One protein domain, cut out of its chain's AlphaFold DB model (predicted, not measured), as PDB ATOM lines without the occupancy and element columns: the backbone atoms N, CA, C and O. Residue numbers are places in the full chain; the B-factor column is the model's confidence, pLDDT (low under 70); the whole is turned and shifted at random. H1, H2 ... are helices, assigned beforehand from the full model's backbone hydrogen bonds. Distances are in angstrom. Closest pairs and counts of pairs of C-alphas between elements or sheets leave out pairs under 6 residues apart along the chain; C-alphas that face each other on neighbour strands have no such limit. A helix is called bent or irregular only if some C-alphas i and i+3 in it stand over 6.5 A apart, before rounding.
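Overview. This is residues 5 to 111 of the 582 residues of an uncharacterized protein of Saccharopolyspora spinosa (UniProt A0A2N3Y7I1). The longest helix, H3, runs along one side of a cluster of mostly crossed helices, with the shorter H4 in the middle and H1, H3, H5 and H6 packed round it. H1 and H5 cross H4 on opposite sides, H6 is beside it, and H2 turns off at a corner where H3 begins. The 107 printed residues include six named helices, H1 to H6 in chain order, and no named strand; the class is all helix. Residues 71 to 83, between H4 and H5, form a loop that folds back, with residues 71 to 72 paired antiparallel to 79 to 80. The whole is compact, with a radius of gyration of the C-alphas of 12.5 A and spans of 37 by 27 by 23 A.

Along the chain. H3, residues 33 to 52, measures 28.3 A from C-alpha 33 at (27.606, -36.152, 232.590) to C-alpha 52 at (33.270, -49.901, 256.632). H4 is residues 60 to 70, 15.8 A, and is irregular, with C-alphas 61 and 64 at 7.2 A. H1 is residues 5 to 17, 18.5 A, starting at C-alpha 5 (29.740, -50.897, 239.134). H5 is residues 84 to 94, 15.1 A. H6 is residues 102 to 110, 14.4 A, and only just irregular, with C-alphas 106 and 109 at 6.7 A. H2 is residues 20 to 28, 11.9 A.

Arrangement. H3 touches H4 with residues 40 to 44 alone, closest at the C-alphas of Ala 44 and Val 67, 6.1 A; the steep tilt of 68 degrees is only just short of about perpendicular. H3 and H5 touch at 83 degrees, about perpendicular, with the C-alphas of Val 47 and Ala 88 closest at 5.7 A. H1 touches H3 at a steep tilt of 54 degrees, with the C-alphas of Leu 7 and Val 41 closest at 5.8 A. H2 and H3 touch only at the corner, with the C-alphas of Val 27 and Leu 33 closest at 5.7 A. H4 touches H1, with the C-alphas of Ala 10 and Gly 64 closest at 4.9 A. H4 touches H5, with the C-alphas of Ala 69 and Phe 91 closest at 5.1 A. H4 and H6 touch at a shallow tilt of 31 degrees, the same way, with the C-alphas of Ala 68 and Val 106 closest at 5.2 A. H3 and H6 are apart. In H1, H2, H3 and H5 every O i to N i+4 pair is within hydrogen-bond range; in H4 5 of 7 are, and in H6 2 of 5, beside 4 of 6 O i to N i+3 pairs.

Size, cuts and confidence. The C-alphas farthest apart, of Asp 21 and Glu 55, are 37.3 A apart. The printed part has no cut. The link from H4 to H5 is long. The mean pLDDT of the printed part is 82.3; residues 19 to 21, 29, 73 to 77 and 109 to 111 are under 70.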
ATOM      1  N   ASP A   5      30.760 -50.757 240.176       89.50
ATOM      2  CA  ASP A   5      29.740 -50.897 239.134       89.50
ATOM      3  C   ASP A   5      28.329 -50.670 239.693       89.50
ATOM      4  O   ASP A   5      27.516 -50.003 239.059       89.50
ATOM      5  N   GLU A   6      28.055 -51.130 240.920       90.62
ATOM      6  CA  GLU A   6      26.792 -50.854 241.628       90.62
ATOM      7  C   GLU A   6      26.616 -49.354 241.911       90.62
ATOM      8  O   GLU A   6      25.528 -48.806 241.734       90.62
ATOM      9  N   LEU A   7      27.689 -48.666 242.316       92.25
ATOM     10  CA  LEU A   7      27.662 -47.216 242.534       92.25
ATOM     11  C   LEU A   7      27.453 -46.446 241.229       92.25
ATOM     12  O   LEU A   7      26.758 -45.433 241.222       92.25
ATOM     13  N   ALA A   8      28.053 -46.920 240.137       92.19
ATOM     14  CA  ALA A   8      27.909 -46.314 238.824       92.19
ATOM     15  C   ALA A   8      26.482 -46.483 238.281       92.19
ATOM     16  O   ALA A   8      25.886 -45.503 237.844       92.19
ATOM     17  N   ALA A   9      25.899 -47.678 238.407       92.31
ATOM     18  CA  ALA A   9      24.506 -47.932 238.046       92.31
ATOM     19  C   ALA A   9      23.530 -47.073 238.869       92.31
ATOM     20  O   ALA A   9      22.629 -46.452 238.309       92.31
ATOM     21  N   ALA A  10      23.751 -46.963 240.185       91.94
ATOM     22  CA  ALA A  10      22.942 -46.110 241.054       91.94
ATOM     23  C   ALA A  10      23.080 -44.613 240.718       91.94
ATOM     24  O   ALA A  10      22.127 -43.852 240.882       91.94
ATOM     25  N   ALA A  11      24.255 -44.175 240.254       91.12
ATOM     26  CA  ALA A  11      24.451 -42.810 239.775       91.12
ATOM     27  C   ALA A  11      23.698 -42.548 238.471       91.12
ATOM     28  O   ALA A  11      23.049 -41.513 238.356       91.12
ATOM     29  N   ASP A  12      23.720 -43.493 237.534       91.44
ATOM     30  CA  ASP A  12      22.999 -43.375 236.266       91.44
ATOM     31  C   ASP A  12      21.474 -43.352 236.484       91.44
ATOM     32  O   ASP A  12      20.781 -42.498 235.927       91.44
ATOM     33  N   GLU A  13      20.950 -44.212 237.366       90.44
ATOM     34  CA  GLU A  13      19.537 -44.204 237.779       90.44
ATOM     35  C   GLU A  13      19.148 -42.878 238.454       90.44
ATOM     36  O   GLU A  13      18.106 -42.283 238.158       90.44
ATOM     37  N   LEU A  14      20.010 -42.369 239.339       87.31
ATOM     38  CA  LEU A  14      19.802 -41.077 239.974       87.31
ATOM     39  C   LEU A  14      19.772 -39.946 238.940       87.31
ATOM     40  O   LEU A  14      18.859 -39.126 238.960       87.31
ATOM     41  N   PHE A  15      20.731 -39.888 238.021       87.62
ATOM     42  CA  PHE A  15      20.765 -38.846 236.995       87.62
ATOM     43  C   PHE A  15      19.557 -38.912 236.059       87.62
ATOM     44  O   PHE A  15      19.065 -37.864 235.657       87.62
ATOM     45  N   GLY A  16      19.032 -40.110 235.783       82.69
ATOM     46  CA  GLY A  16      17.792 -40.293 235.027       82.69
ATOM     47  C   GLY A  16      16.519 -39.863 235.769       82.69
ATOM     48  O   GLY A  16      15.491 -39.649 235.131       82.69
ATOM     49  N   SER A  17      16.570 -39.727 237.098       79.88
ATOM     50  CA  SER A  17      15.432 -39.294 237.929       79.88
ATOM     51  C   SER A  17      15.526 -37.839 238.403       79.88
ATOM     52  O   SER A  17      14.511 -37.249 238.781       79.88
ATOM     53  N   ILE A  18      16.721 -37.239 238.374       74.44
ATOM     54  CA  ILE A  18      16.922 -35.808 238.621       74.44
ATOM     55  C   ILE A  18      16.366 -35.001 237.438       74.44
ATOM     56  O   ILE A  18      16.438 -35.401 236.281       74.44
ATOM     57  N   TYR A  19      15.824 -33.825 237.741       69.88
ATOM     58  CA  TYR A  19      15.297 -32.900 236.739       69.88
ATOM     59  C   TYR A  19      16.409 -32.378 235.826       69.88
ATOM     60  O   TYR A  19      17.521 -32.128 236.292       69.88
ATOM     61  N   ALA A  20      16.090 -32.164 234.548       69.75
ATOM     62  CA  ALA A  20      17.062 -31.765 233.531       69.75
ATOM     63  C   ALA A  20      17.876 -30.522 233.933       69.75
ATOM     64  O   ALA A  20      19.095 -30.534 233.787       69.75
ATOM     65  N   ASP A  21      17.242 -29.510 234.527       65.69
ATOM     66  CA  ASP A  21      17.914 -28.263 234.922       65.69
ATOM     67  C   ASP A  21      18.867 -28.451 236.110       65.69
ATOM     68  O   ASP A  21      19.986 -27.927 236.129       65.69
ATOM     69  N   ASP A  22      18.472 -29.272 237.086       70.06
ATOM     70  CA  ASP A  22      19.337 -29.620 238.214       70.06
ATOM     71  C   ASP A  22      20.534 -30.447 237.748       70.06
ATOM     72  O   ASP A  22      21.673 -30.211 238.162       70.06
ATOM     73  N   LEU A  23      20.293 -31.396 236.847       76.00
ATOM     74  CA  LEU A  23      21.356 -32.180 236.243       76.00
ATOM     75  C   LEU A  23      22.292 -31.281 235.430       76.00
ATOM     76  O   LEU A  23      23.509 -31.385 235.575       76.00
ATOM     77  N   HIS A  24      21.747 -30.346 234.652       72.88
ATOM     78  CA  HIS A  24      22.517 -29.398 233.858       72.88
ATOM     79  C   HIS A  24      23.431 -28.540 234.737       72.88
ATOM     80  O   HIS A  24      24.630 -28.457 234.472       72.88
ATOM     81  N   ALA A  25      22.937 -27.972 235.842       72.69
ATOM     82  CA  ALA A  25      23.788 -27.169 236.722       72.69
ATOM     83  C   ALA A  25      24.767 -28.005 237.581       72.69
ATOM     84  O   ALA A  25      25.815 -27.485 237.984       72.69
ATOM     85  N   LEU A  26      24.505 -29.300 237.824       75.00
ATOM     86  CA  LEU A  26      25.517 -30.228 238.359       75.00
ATOM     87  C   LEU A  26      26.627 -30.497 237.328       75.00
ATOM     88  O   LEU A  26      27.809 -30.486 237.680       75.00
ATOM     89  N   VAL A  27      26.245 -30.710 236.066       79.62
ATOM     90  CA  VAL A  27      27.140 -31.023 234.944       79.62
ATOM     91  C   VAL A  27      27.983 -29.821 234.533       79.62
ATOM     92  O   VAL A  27      29.180 -29.981 234.305       79.62
ATOM     93  N   HIS A  28      27.415 -28.615 234.508       74.06
ATOM     94  CA  HIS A  28      28.074 -27.393 234.042       74.06
ATOM     95  C   HIS A  28      29.436 -27.148 234.715       74.06
ATOM     96  O   HIS A  28      30.388 -26.704 234.081       74.06
ATOM     97  N   LYS A  29      29.583 -27.493 236.001       69.56
ATOM     98  CA  LYS A  29      30.863 -27.339 236.718       69.56
ATOM     99  C   LYS A  29      31.921 -28.387 236.378       69.56
ATOM    100  O   LYS A  29      33.093 -28.154 236.657       69.56
ATOM    101  N   LEU A  30      31.509 -29.545 235.873       73.88
ATOM    102  CA  LEU A  30      32.378 -30.690 235.581       73.88
ATOM    103  C   LEU A  30      32.532 -30.940 234.073       73.88
ATOM    104  O   LEU A  30      33.341 -31.770 233.671       73.88
ATOM    105  N   GLY A  31      31.784 -30.217 233.239       75.88
ATOM    106  CA  GLY A  31      31.888 -30.216 231.782       75.88
ATOM    107  C   GLY A  31      31.153 -31.359 231.078       75.88
ATOM    108  O   GLY A  31      30.858 -31.235 229.895       75.88
ATOM    109  N   SER A  32      30.826 -32.461 231.762       85.56
ATOM    110  CA  SER A  32      30.039 -33.554 231.171       85.56
ATOM    111  C   SER A  32      29.338 -34.427 232.215       85.56
ATOM    112  O   SER A  32      29.731 -34.469 233.385       85.56
ATOM    113  N   LEU A  33      28.311 -35.161 231.772       84.69
ATOM    114  CA  LEU A  33      27.606 -36.152 232.590       84.69
ATOM    115  C   LEU A  33      28.526 -37.309 233.011       84.69
ATOM    116  O   LEU A  33      28.488 -37.730 234.164       84.69
ATOM    117  N   GLY A  34      29.407 -37.766 232.113       90.38
ATOM    118  CA  GLY A  34      30.414 -38.786 232.422       90.38
ATOM    119  C   GLY A  34      31.392 -38.327 233.506       90.38
ATOM    120  O   GLY A  34      31.612 -39.041 234.477       90.38
ATOM    121  N   ALA A  35      31.882 -37.085 233.427       87.50
ATOM    122  CA  ALA A  35      32.748 -36.527 234.467       87.50
ATOM    123  C   ALA A  35      32.030 -36.399 235.823       87.50
ATOM    124  O   ALA A  35      32.626 -36.654 236.869       87.50
ATOM    125  N   LEU A  36      30.742 -36.034 235.832       86.75
ATOM    126  CA  LEU A  36      29.935 -36.017 237.055       86.75
ATOM    127  C   LEU A  36      29.786 -37.418 237.661       86.75
ATOM    128  O   LEU A  36      29.960 -37.573 238.874       86.75
ATOM    129  N   ARG A  37      29.508 -38.422 236.822       93.38
ATOM    130  CA  ARG A  37      29.411 -39.835 237.204       93.38
ATOM    131  C   ARG A  37      30.697 -40.324 237.859       93.38
ATOM    132  O   ARG A  37      30.660 -40.806 238.987       93.38
ATOM    133  N   ASP A  38      31.836 -40.126 237.208       91.88
ATOM    134  CA  ASP A  38      33.120 -40.623 237.705       91.88
ATOM    135  C   ASP A  38      33.474 -39.989 239.057       91.88
ATOM    136  O   ASP A  38      33.824 -40.683 240.015       91.88
ATOM    137  N   VAL A  39      33.291 -38.670 239.185       90.88
ATOM    138  CA  VAL A  39      33.607 -37.937 240.420       90.88
ATOM    139  C   VAL A  39      32.661 -38.316 241.566       90.88
ATOM    140  O   VAL A  39      33.100 -38.407 242.721       90.88
ATOM    141  N   VAL A  40      31.368 -38.540 241.294       92.06
ATOM    142  CA  VAL A  40      30.417 -38.947 242.342       92.06
ATOM    143  C   VAL A  40      30.652 -40.392 242.780       92.06
ATOM    144  O   VAL A  40      30.618 -40.660 243.982       92.06
ATOM    145  N   VAL A  41      30.973 -41.299 241.851       94.75
ATOM    146  CA  VAL A  41      31.296 -42.704 242.143       94.75
ATOM    147  C   VAL A  41      32.585 -42.800 242.953       94.75
ATOM    148  O   VAL A  41      32.611 -43.467 243.990       94.75
ATOM    149  N   GLU A  42      33.629 -42.058 242.572       93.69
ATOM    150  CA  GLU A  42      34.879 -41.987 243.336       93.69
ATOM    151  C   GLU A  42      34.622 -41.487 244.769       93.69
ATOM    152  O   GLU A  42      35.151 -42.024 245.751       93.69
ATOM    153  N   ARG A  43      33.768 -40.464 244.917       92.56
ATOM    154  CA  ARG A  43      33.389 -39.938 246.233       92.56
ATOM    155  C   ARG A  43      32.605 -40.959 247.052       92.56
ATOM    156  O   ARG A  43      32.918 -41.132 248.232       92.56
ATOM    157  N   ALA A  44      31.628 -41.628 246.448       92.69
ATOM    158  CA  ALA A  44      30.828 -42.658 247.095       92.69
ATOM    159  C   ALA A  44      31.710 -43.826 247.558       92.69
ATOM    160  O   ALA A  44      31.627 -44.221 248.720       92.69
ATOM    161  N   GLY A  45      32.658 -44.282 246.732       94.38
ATOM    162  CA  GLY A  45      33.640 -45.304 247.110       94.38
ATOM    163  C   GLY A  45      34.489 -44.896 248.322       94.38
ATOM    164  O   GLY A  45      34.673 -45.680 249.259       94.38
ATOM    165  N   LYS A  46      34.930 -43.631 248.385       93.31
ATOM    166  CA  LYS A  46      35.628 -43.079 249.565       93.31
ATOM    167  C   LYS A  46      34.752 -43.085 250.824       93.31
ATOM    168  O   LYS A  46      35.273 -43.293 251.922       93.31
ATOM    169  N   VAL A  47      33.445 -42.851 250.693       91.19
ATOM    170  CA  VAL A  47      32.493 -42.921 251.815       91.19
ATOM    171  C   VAL A  47      32.270 -44.370 252.255       91.19
ATOM    172  O   VAL A  47      32.349 -44.629 253.454       91.19
ATOM    173  N   VAL A  48      32.098 -45.319 251.327       93.31
ATOM    174  CA  VAL A  48      31.992 -46.763 251.630       93.31
ATOM    175  C   VAL A  48      33.201 -47.232 252.438       93.31
ATOM    176  O   VAL A  48      33.042 -47.817 253.508       93.31
ATOM    177  N   ALA A  49      34.417 -46.901 251.988       90.62
ATOM    178  CA  ALA A  49      35.648 -47.262 252.692       90.62
ATOM    179  C   ALA A  49      35.734 -46.648 254.101       90.62
ATOM    180  O   ALA A  49      36.284 -47.258 255.019       90.62
ATOM    181  N   LYS A  50      35.192 -45.438 254.294       89.88
ATOM    182  CA  LYS A  50      35.133 -44.781 255.605       89.88
ATOM    183  C   LYS A  50      34.112 -45.443 256.532       89.88
ATOM    184  O   LYS A  50      34.422 -45.661 257.698       89.88
ATOM    185  N   LEU A  51      32.919 -45.749 256.032       89.38
ATOM    186  CA  LEU A  51      31.832 -46.344 256.812       89.38
ATOM    187  C   LEU A  51      32.110 -47.804 257.189       89.38
ATOM    188  O   LEU A  51      31.780 -48.219 258.296       89.38
ATOM    189  N   ALA A  52      32.804 -48.551 256.325       86.81
ATOM    190  CA  ALA A  52      33.270 -49.901 256.632       86.81
ATOM    191  C   ALA A  52      34.198 -49.936 257.861       86.81
ATOM    192  O   ALA A  52      34.104 -50.847 258.676       86.81
ATOM    193  N   LYS A  53      35.049 -48.913 258.042       84.75
ATOM    194  CA  LYS A  53      35.923 -48.777 259.224       84.75
ATOM    195  C   LYS A  53      35.169 -48.444 260.513       84.75
ATOM    196  O   LYS A  53      35.731 -48.608 261.587       84.75
ATOM    197  N   ALA A  54      33.944 -47.940 260.404       79.94
ATOM    198  CA  ALA A  54      33.092 -47.559 261.527       79.94
ATOM    199  C   ALA A  54      31.983 -48.594 261.802       79.94
ATOM    200  O   ALA A  54      30.997 -48.256 262.448       79.94
ATOM    201  N   GLU A  55      32.110 -49.814 261.261       81.38
ATOM    202  CA  GLU A  55      31.142 -50.918 261.404       81.38
ATOM    203  C   GLU A  55      29.708 -50.581 260.948       81.38
ATOM    204  O   GLU A  55      28.732 -51.202 261.364       81.38
ATOM    205  N   ALA A  56      29.561 -49.620 260.030       83.12
ATOM    206  CA  ALA A  56      28.276 -49.196 259.477       83.12
ATOM    207  C   ALA A  56      28.233 -49.405 257.950       83.12
ATOM    208  O   ALA A  56      28.178 -48.422 257.207       83.12
ATOM    209  N   PRO A  57      28.304 -50.655 257.447       85.81
ATOM    210  CA  PRO A  57      28.402 -50.924 256.015       85.81
ATOM    211  C   PRO A  57      27.177 -50.414 255.244       85.81
ATOM    212  O   PRO A  57      26.055 -50.425 255.751       85.81
ATOM    213  N   VAL A  58      27.417 -49.990 254.002       87.06
ATOM    214  CA  VAL A  58      26.381 -49.573 253.047       87.06
ATOM    215  C   VAL A  58      25.779 -50.819 252.409       87.06
ATOM    216  O   VAL A  58      26.523 -51.685 251.936       87.06
ATOM    217  N   LYS A  59      24.450 -50.928 252.401       88.88
ATOM    218  CA  LYS A  59      23.760 -52.032 251.725       88.88
ATOM    219  C   LYS A  59      23.583 -51.740 250.225       88.88
ATOM    220  O   LYS A  59      23.551 -50.571 249.845       88.88
ATOM    221  N   PRO A  60      23.453 -52.762 249.359       85.56
ATOM    222  CA  PRO A  60      23.281 -52.551 247.917       85.56
ATOM    223  C   PRO A  60      22.068 -51.678 247.554       85.56
ATOM    224  O   PRO A  60      22.173 -50.816 246.688       85.56
ATOM    225  N   ASP A  61      20.953 -51.822 248.271       87.19
ATOM    226  CA  ASP A  61      19.732 -51.018 248.115       87.19
ATOM    227  C   ASP A  61      19.896 -49.551 248.557       87.19
ATOM    228  O   ASP A  61      19.099 -48.689 248.195       87.19
ATOM    229  N   GLU A  62      20.963 -49.227 249.294       90.88
ATOM    230  CA  GLU A  62      21.254 -47.875 249.782       90.88
ATOM    231  C   GLU A  62      22.195 -47.092 248.848       90.88
ATOM    232  O   GLU A  62      22.495 -45.923 249.116       90.88
ATOM    233  N   CYS A  63      22.661 -47.692 247.744       91.19
ATOM    234  CA  CYS A  63      23.611 -47.057 246.826       91.19
ATOM    235  C   CYS A  63      23.065 -45.750 246.238       91.19
ATOM    236  O   CYS A  63      23.777 -44.748 246.234       91.19
ATOM    237  N   GLY A  64      21.790 -45.710 245.834       90.00
ATOM    238  CA  GLY A  64      21.159 -44.481 245.334       90.00
ATOM    239  C   GLY A  64      21.133 -43.361 246.383       90.00
ATOM    240  O   GLY A  64      21.460 -42.209 246.091       90.00
ATOM    241  N   VAL A  65      20.847 -43.708 247.644       89.62
ATOM    242  CA  VAL A  65      20.860 -42.766 248.779       89.62
ATOM    243  C   VAL A  65      22.277 -42.250 249.047       89.62
ATOM    244  O   VAL A  65      22.469 -41.062 249.324       89.62
ATOM    245  N   LEU A  66      23.284 -43.119 248.936       91.94
ATOM    246  CA  LEU A  66      24.689 -42.746 249.072       91.94
ATOM    247  C   LEU A  66      25.141 -41.790 247.966       91.94
ATOM    248  O   LEU A  66      25.786 -40.780 248.266       91.94
ATOM    249  N   VAL A  67      24.800 -42.074 246.710       91.88
ATOM    250  CA  VAL A  67      25.140 -41.191 245.588       91.88
ATOM    251  C   VAL A  67      24.463 -39.828 245.769       91.88
ATOM    252  O   VAL A  67      25.140 -38.801 245.692       91.88
ATOM    253  N   ALA A  68      23.177 -39.789 246.134       88.50
ATOM    254  CA  ALA A  68      22.469 -38.539 246.420       88.50
ATOM    255  C   ALA A  68      23.106 -37.745 247.581       88.50
ATOM    256  O   ALA A  68      23.205 -36.516 247.529       88.50
ATOM    257  N   ALA A  69      23.604 -38.428 248.617       87.56
ATOM    258  CA  ALA A  69      24.339 -37.802 249.718       87.56
ATOM    259  C   ALA A  69      25.731 -37.277 249.311       87.56
ATOM    260  O   ALA A  69      26.260 -36.363 249.949       87.56
ATOM    261  N   CYS A  70      26.331 -37.821 248.252       88.31
ATOM    262  CA  CYS A  70      27.589 -37.320 247.698       88.31
ATOM    263  C   CYS A  70      27.393 -36.072 246.836       88.31
ATOM    264  O   CYS A  70      28.348 -35.325 246.630       88.31
ATOM    265  N   LEU A  71      26.177 -35.803 246.369       84.12
ATOM    266  CA  LEU A  71      25.834 -34.553 245.706       84.12
ATOM    267  C   LEU A  71      25.507 -33.477 246.740       84.12
ATOM    268  O   LEU A  71      24.965 -33.740 247.812       84.12
ATOM    269  N   THR A  72      25.821 -32.233 246.414       72.50
ATOM    270  CA  THR A  72      25.378 -31.058 247.149       72.50
ATOM    271  C   THR A  72      24.733 -30.085 246.191       72.50
ATOM    272  O   THR A  72      25.250 -29.804 245.111       72.50
ATOM    273  N   TRP A  73      23.601 -29.567 246.639       66.06
ATOM    274  CA  TRP A  73      22.817 -28.572 245.947       66.06
ATOM    275  C   TRP A  73      22.405 -27.520 246.964       66.06
ATOM    276  O   TRP A  73      21.776 -27.846 247.970       66.06
ATOM    277  N   GLY A  74      22.806 -26.274 246.742       58.41
ATOM    278  CA  GLY A  74      22.549 -25.175 247.662       58.41
ATOM    279  C   GLY A  74      22.850 -23.827 247.024       58.41
ATOM    280  O   GLY A  74      23.505 -23.752 245.986       58.41
ATOM    281  N   ARG A  75      22.414 -22.748 247.683       51.38
ATOM    282  CA  ARG A  75      22.455 -21.364 247.164       51.38
ATOM    283  C   ARG A  75      23.826 -20.913 246.638       51.38
ATOM    284  O   ARG A  75      23.910 -20.074 245.745       51.38
ATOM    285  N   TRP A  76      24.899 -21.455 247.210       50.34
ATOM    286  CA  TRP A  76      26.284 -21.065 246.926       50.34
ATOM    287  C   TRP A  76      27.123 -22.196 246.314       50.34
ATOM    288  O   TRP A  76      28.202 -21.945 245.780       50.34
ATOM    289  N   HIS A  77      26.653 -23.445 246.400       60.44
ATOM    290  CA  HIS A  77      27.437 -24.631 246.066       60.44
ATOM    291  C   HIS A  77      26.531 -25.713 245.470       60.44
ATOM    292  O   HIS A  77      25.768 -26.355 246.184       60.44
ATOM    293  N   SER A  78      26.680 -25.939 244.170       70.75
ATOM    294  CA  SER A  78      26.190 -27.126 243.462       70.75
ATOM    295  C   SER A  78      27.369 -27.992 243.017       70.75
ATOM    296  O   SER A  78      28.409 -27.431 242.657       70.75
ATOM    297  N   GLY A  79      27.241 -29.317 243.065       78.62
ATOM    298  CA  GLY A  79      28.250 -30.276 242.594       78.62
ATOM    299  C   GLY A  79      28.492 -31.425 243.575       78.62
ATOM    300  O   GLY A  79      27.698 -31.665 244.478       78.62
ATOM    301  N   VAL A  80      29.608 -32.139 243.425       83.00
ATOM    302  CA  VAL A  80      29.972 -33.253 244.317       83.00
ATOM    303  C   VAL A  80      30.623 -32.735 245.608       83.00
ATOM    304  O   VAL A  80      31.478 -31.844 245.587       83.00
ATOM    305  N   GLN A  81      30.244 -33.308 246.752       81.50
ATOM    306  CA  GLN A  81      30.829 -33.023 248.061       81.50
ATOM    307  C   GLN A  81      32.334 -33.293 248.068       81.50
ATOM    308  O   GLN A  81      32.801 -34.420 247.891       81.50
ATOM    309  N   ARG A  82      33.117 -32.251 248.356       81.12
ATOM    310  CA  ARG A  82      34.580 -32.361 248.461       81.12
ATOM    311  C   ARG A  82      35.018 -33.083 249.736       81.12
ATOM    312  O   ARG A  82      36.074 -33.719 249.745       81.12
ATOM    313  N   ASN A  83      34.219 -33.008 250.803       84.38
ATOM    314  CA  ASN A  83      34.535 -33.597 252.102       84.38
ATOM    315  C   ASN A  83      33.803 -34.937 252.300       84.38
ATOM    316  O   ASN A  83      32.583 -34.980 252.460       84.38
ATOM    317  N   THR A  84      34.565 -36.035 252.365       85.56
ATOM    318  CA  THR A  84      34.043 -37.396 252.594       85.56
ATOM    319  C   THR A  84      33.330 -37.537 253.942       85.56
ATOM    320  O   THR A  84      32.383 -38.304 254.057       85.56
ATOM    321  N   GLY A  85      33.756 -36.810 254.981       81.06
ATOM    322  CA  GLY A  85      33.075 -36.807 256.278       81.06
ATOM    323  C   GLY A  85      31.684 -36.190 256.216       81.06
ATOM    324  O   GLY A  85      30.752 -36.768 256.763       81.06
ATOM    325  N   ASN A  86      31.533 -35.086 255.483       82.56
ATOM    326  CA  ASN A  86      30.233 -34.439 255.304       82.56
ATOM    327  C   ASN A  86      29.289 -35.318 254.477       82.56
ATOM    328  O   ASN A  86      28.133 -35.481 254.854       82.56
ATOM    329  N   ALA A  87      29.788 -35.942 253.404       84.06
ATOM    330  CA  ALA A  87      29.011 -36.895 252.611       84.06
ATOM    331  C   ALA A  87      28.577 -38.122 253.438       84.06
ATOM    332  O   ALA A  87      27.420 -38.522 253.376       84.06
ATOM    333  N   ALA A  88      29.462 -38.670 254.281       86.25
ATOM    334  CA  ALA A  88      29.128 -39.778 255.181       86.25
ATOM    335  C   ALA A  88      28.078 -39.385 256.237       86.25
ATOM    336  O   ALA A  88      27.149 -40.147 256.495       86.25
ATOM    337  N   ALA A  89      28.189 -38.187 256.821       84.62
ATOM    338  CA  ALA A  89      27.202 -37.670 257.769       84.62
ATOM    339  C   ALA A  89      25.834 -37.448 257.099       84.62
ATOM    340  O   ALA A  89      24.798 -37.817 257.652       84.62
ATOM    341  N   LYS A  90      25.837 -36.901 255.878       86.31
ATOM    342  CA  LYS A  90      24.641 -36.704 255.053       86.31
ATOM    343  C   LYS A  90      23.989 -38.041 254.688       86.31
ATOM    344  O   LYS A  90      22.782 -38.182 254.849       86.31
ATOM    345  N   PHE A  91      24.781 -39.046 254.319       88.69
ATOM    346  CA  PHE A  91      24.298 -40.408 254.079       88.69
ATOM    347  C   PHE A  91      23.661 -41.017 255.332       88.69
ATOM    348  O   PHE A  91      22.524 -41.479 255.274       88.69
ATOM    349  N   GLY A  92      24.334 -40.950 256.486       87.94
ATOM    350  CA  GLY A  92      23.779 -41.438 257.752       87.94
ATOM    351  C   GLY A  92      22.460 -40.753 258.123       87.94
ATOM    352  O   GLY A  92      21.546 -41.394 258.639       87.94
ATOM    353  N   ARG A  93      22.320 -39.461 257.794       86.06
ATOM    354  CA  ARG A  93      21.060 -38.726 257.936       86.06
ATOM    355  C   ARG A  93      19.987 -39.262 256.988       86.06
ATOM    356  O   ARG A  93      18.896 -39.568 257.453       86.06
ATOM    357  N   TYR A  94      20.293 -39.406 255.702       86.12
ATOM    358  CA  TYR A  94      19.334 -39.818 254.670       86.12
ATOM    359  C   TYR A  94      18.872 -41.262 254.811       86.12
ATOM    360  O   TYR A  94      17.708 -41.555 254.558       86.12
ATOM    361  N   ARG A  95      19.733 -42.143 255.327       87.38
ATOM    362  CA  ARG A  95      19.396 -43.539 255.634       87.38
ATOM    363  C   ARG A  95      18.232 -43.677 256.626       87.38
ATOM    364  O   ARG A  95      17.575 -44.709 256.658       87.38
ATOM    365  N   ARG A  96      17.945 -42.642 257.425       85.19
ATOM    366  CA  ARG A  96      16.784 -42.608 258.334       85.19
ATOM    367  C   ARG A  96      15.451 -42.374 257.605       85.19
ATOM    368  O   ARG A  96      14.402 -42.495 258.227       85.19
ATOM    369  N   PHE A  97      15.482 -42.080 256.304       83.62
ATOM    370  CA  PHE A  97      14.316 -41.733 255.488       83.62
ATOM    371  C   PHE A  97      14.276 -42.533 254.167       83.62
ATOM    372  O   PHE A  97      14.291 -41.933 253.090       83.62
ATOM    373  N   PRO A  98      14.188 -43.879 254.211       72.62
ATOM    374  CA  PRO A  98      14.319 -44.749 253.030       72.62
ATOM    375  C   PRO A  98      13.218 -44.567 251.969       72.62
ATOM    376  O   PRO A  98      13.356 -45.045 250.851       72.62
ATOM    377  N   GLY A  99      12.125 -43.872 252.298       70.75
ATOM    378  CA  GLY A  99      11.021 -43.589 251.375       70.75
ATOM    379  C   GLY A  99      11.093 -42.230 250.672       70.75
ATOM    380  O   GLY A  99      10.134 -41.874 249.987       70.75
ATOM    381  N   LEU A 100      12.154 -41.434 250.876       78.38
ATOM    382  CA  LEU A 100      12.295 -40.156 250.177       78.38
ATOM    383  C   LEU A 100      12.846 -40.390 248.759       78.38
ATOM    384  O   LEU A 100      13.898 -41.015 248.624       78.38
ATOM    385  N   PRO A 101      12.184 -39.879 247.706       82.31
ATOM    386  CA  PRO A 101      12.693 -39.975 246.342       82.31
ATOM    387  C   PRO A 101      14.088 -39.364 246.209       82.31
ATOM    388  O   PRO A 101      14.387 -38.336 246.827       82.31
ATOM    389  N   LEU A 102      14.948 -39.990 245.404       82.19
ATOM    390  CA  LEU A 102      16.348 -39.584 245.315       82.19
ATOM    391  C   LEU A 102      16.514 -38.168 244.727       82.19
ATOM    392  O   LEU A 102      17.374 -37.416 245.188       82.19
ATOM    393  N   ASP A 103      15.645 -37.762 243.796       76.19
ATOM    394  CA  ASP A 103      15.599 -36.402 243.234       76.19
ATOM    395  C   ASP A 103      15.317 -35.341 244.310       76.19
ATOM    396  O   ASP A 103      15.878 -34.242 244.295       76.19
ATOM    397  N   VAL A 104      14.486 -35.683 245.294       78.38
ATOM    398  CA  VAL A 104      14.193 -34.822 246.441       78.38
ATOM    399  C   VAL A 104      15.375 -34.806 247.417       78.38
ATOM    400  O   VAL A 104      15.740 -33.737 247.908       78.38
ATOM    401  N   LEU A 105      16.034 -35.948 247.658       79.00
ATOM    402  CA  LEU A 105      17.208 -36.043 248.542       79.00
ATOM    403  C   LEU A 105      18.374 -35.159 248.088       79.00
ATOM    404  O   LEU A 105      19.027 -34.531 248.925       79.00
ATOM    405  N   VAL A 106      18.625 -35.048 246.783       77.25
ATOM    406  CA  VAL A 106      19.676 -34.158 246.254       77.25
ATOM    407  C   VAL A 106      19.419 -32.697 246.646       77.25
ATOM    408  O   VAL A 106      20.360 -31.964 246.970       77.25
ATOM    409  N   ARG A 107      18.144 -32.295 246.712       74.31
ATOM    410  CA  ARG A 107      17.689 -30.928 247.013       74.31
ATOM    411  C   ARG A 107      17.563 -30.617 248.502       74.31
ATOM    412  O   ARG A 107      17.534 -29.443 248.863       74.31
ATOM    413  N   VAL A 108      17.563 -31.622 249.380       72.38
ATOM    414  CA  VAL A 108      17.511 -31.433 250.845       72.38
ATOM    415  C   VAL A 108      18.668 -30.567 251.368       72.38
ATOM    416  O   VAL A 108      18.537 -29.943 252.412       72.38
ATOM    417  N   GLY A 109      19.778 -30.443 250.628       62.00
ATOM    418  CA  GLY A 109      20.848 -29.483 250.944       62.00
ATOM    419  C   GLY A 109      20.427 -28.002 250.967       62.00
ATOM    420  O   GLY A 109      21.228 -27.171 251.380       62.00
ATOM    421  N   ARG A 110      19.198 -27.673 250.536       58.88
ATOM    422  CA  ARG A 110      18.573 -26.341 250.624       58.88
ATOM    423  C   ARG A 110      17.778 -26.098 251.910       58.88
ATOM    424  O   ARG A 110      17.269 -24.996 252.110       58.88
ATOM    425  N   VAL A 111      17.621 -27.119 252.746       61.28
ATOM    426  CA  VAL A 111      16.951 -26.992 254.039       61.28
ATOM    427  C   VAL A 111      17.905 -26.268 254.991       61.28
ATOM    428  O   VAL A 111      18.755 -26.890 255.609       61.28
TER     429      VAL A 111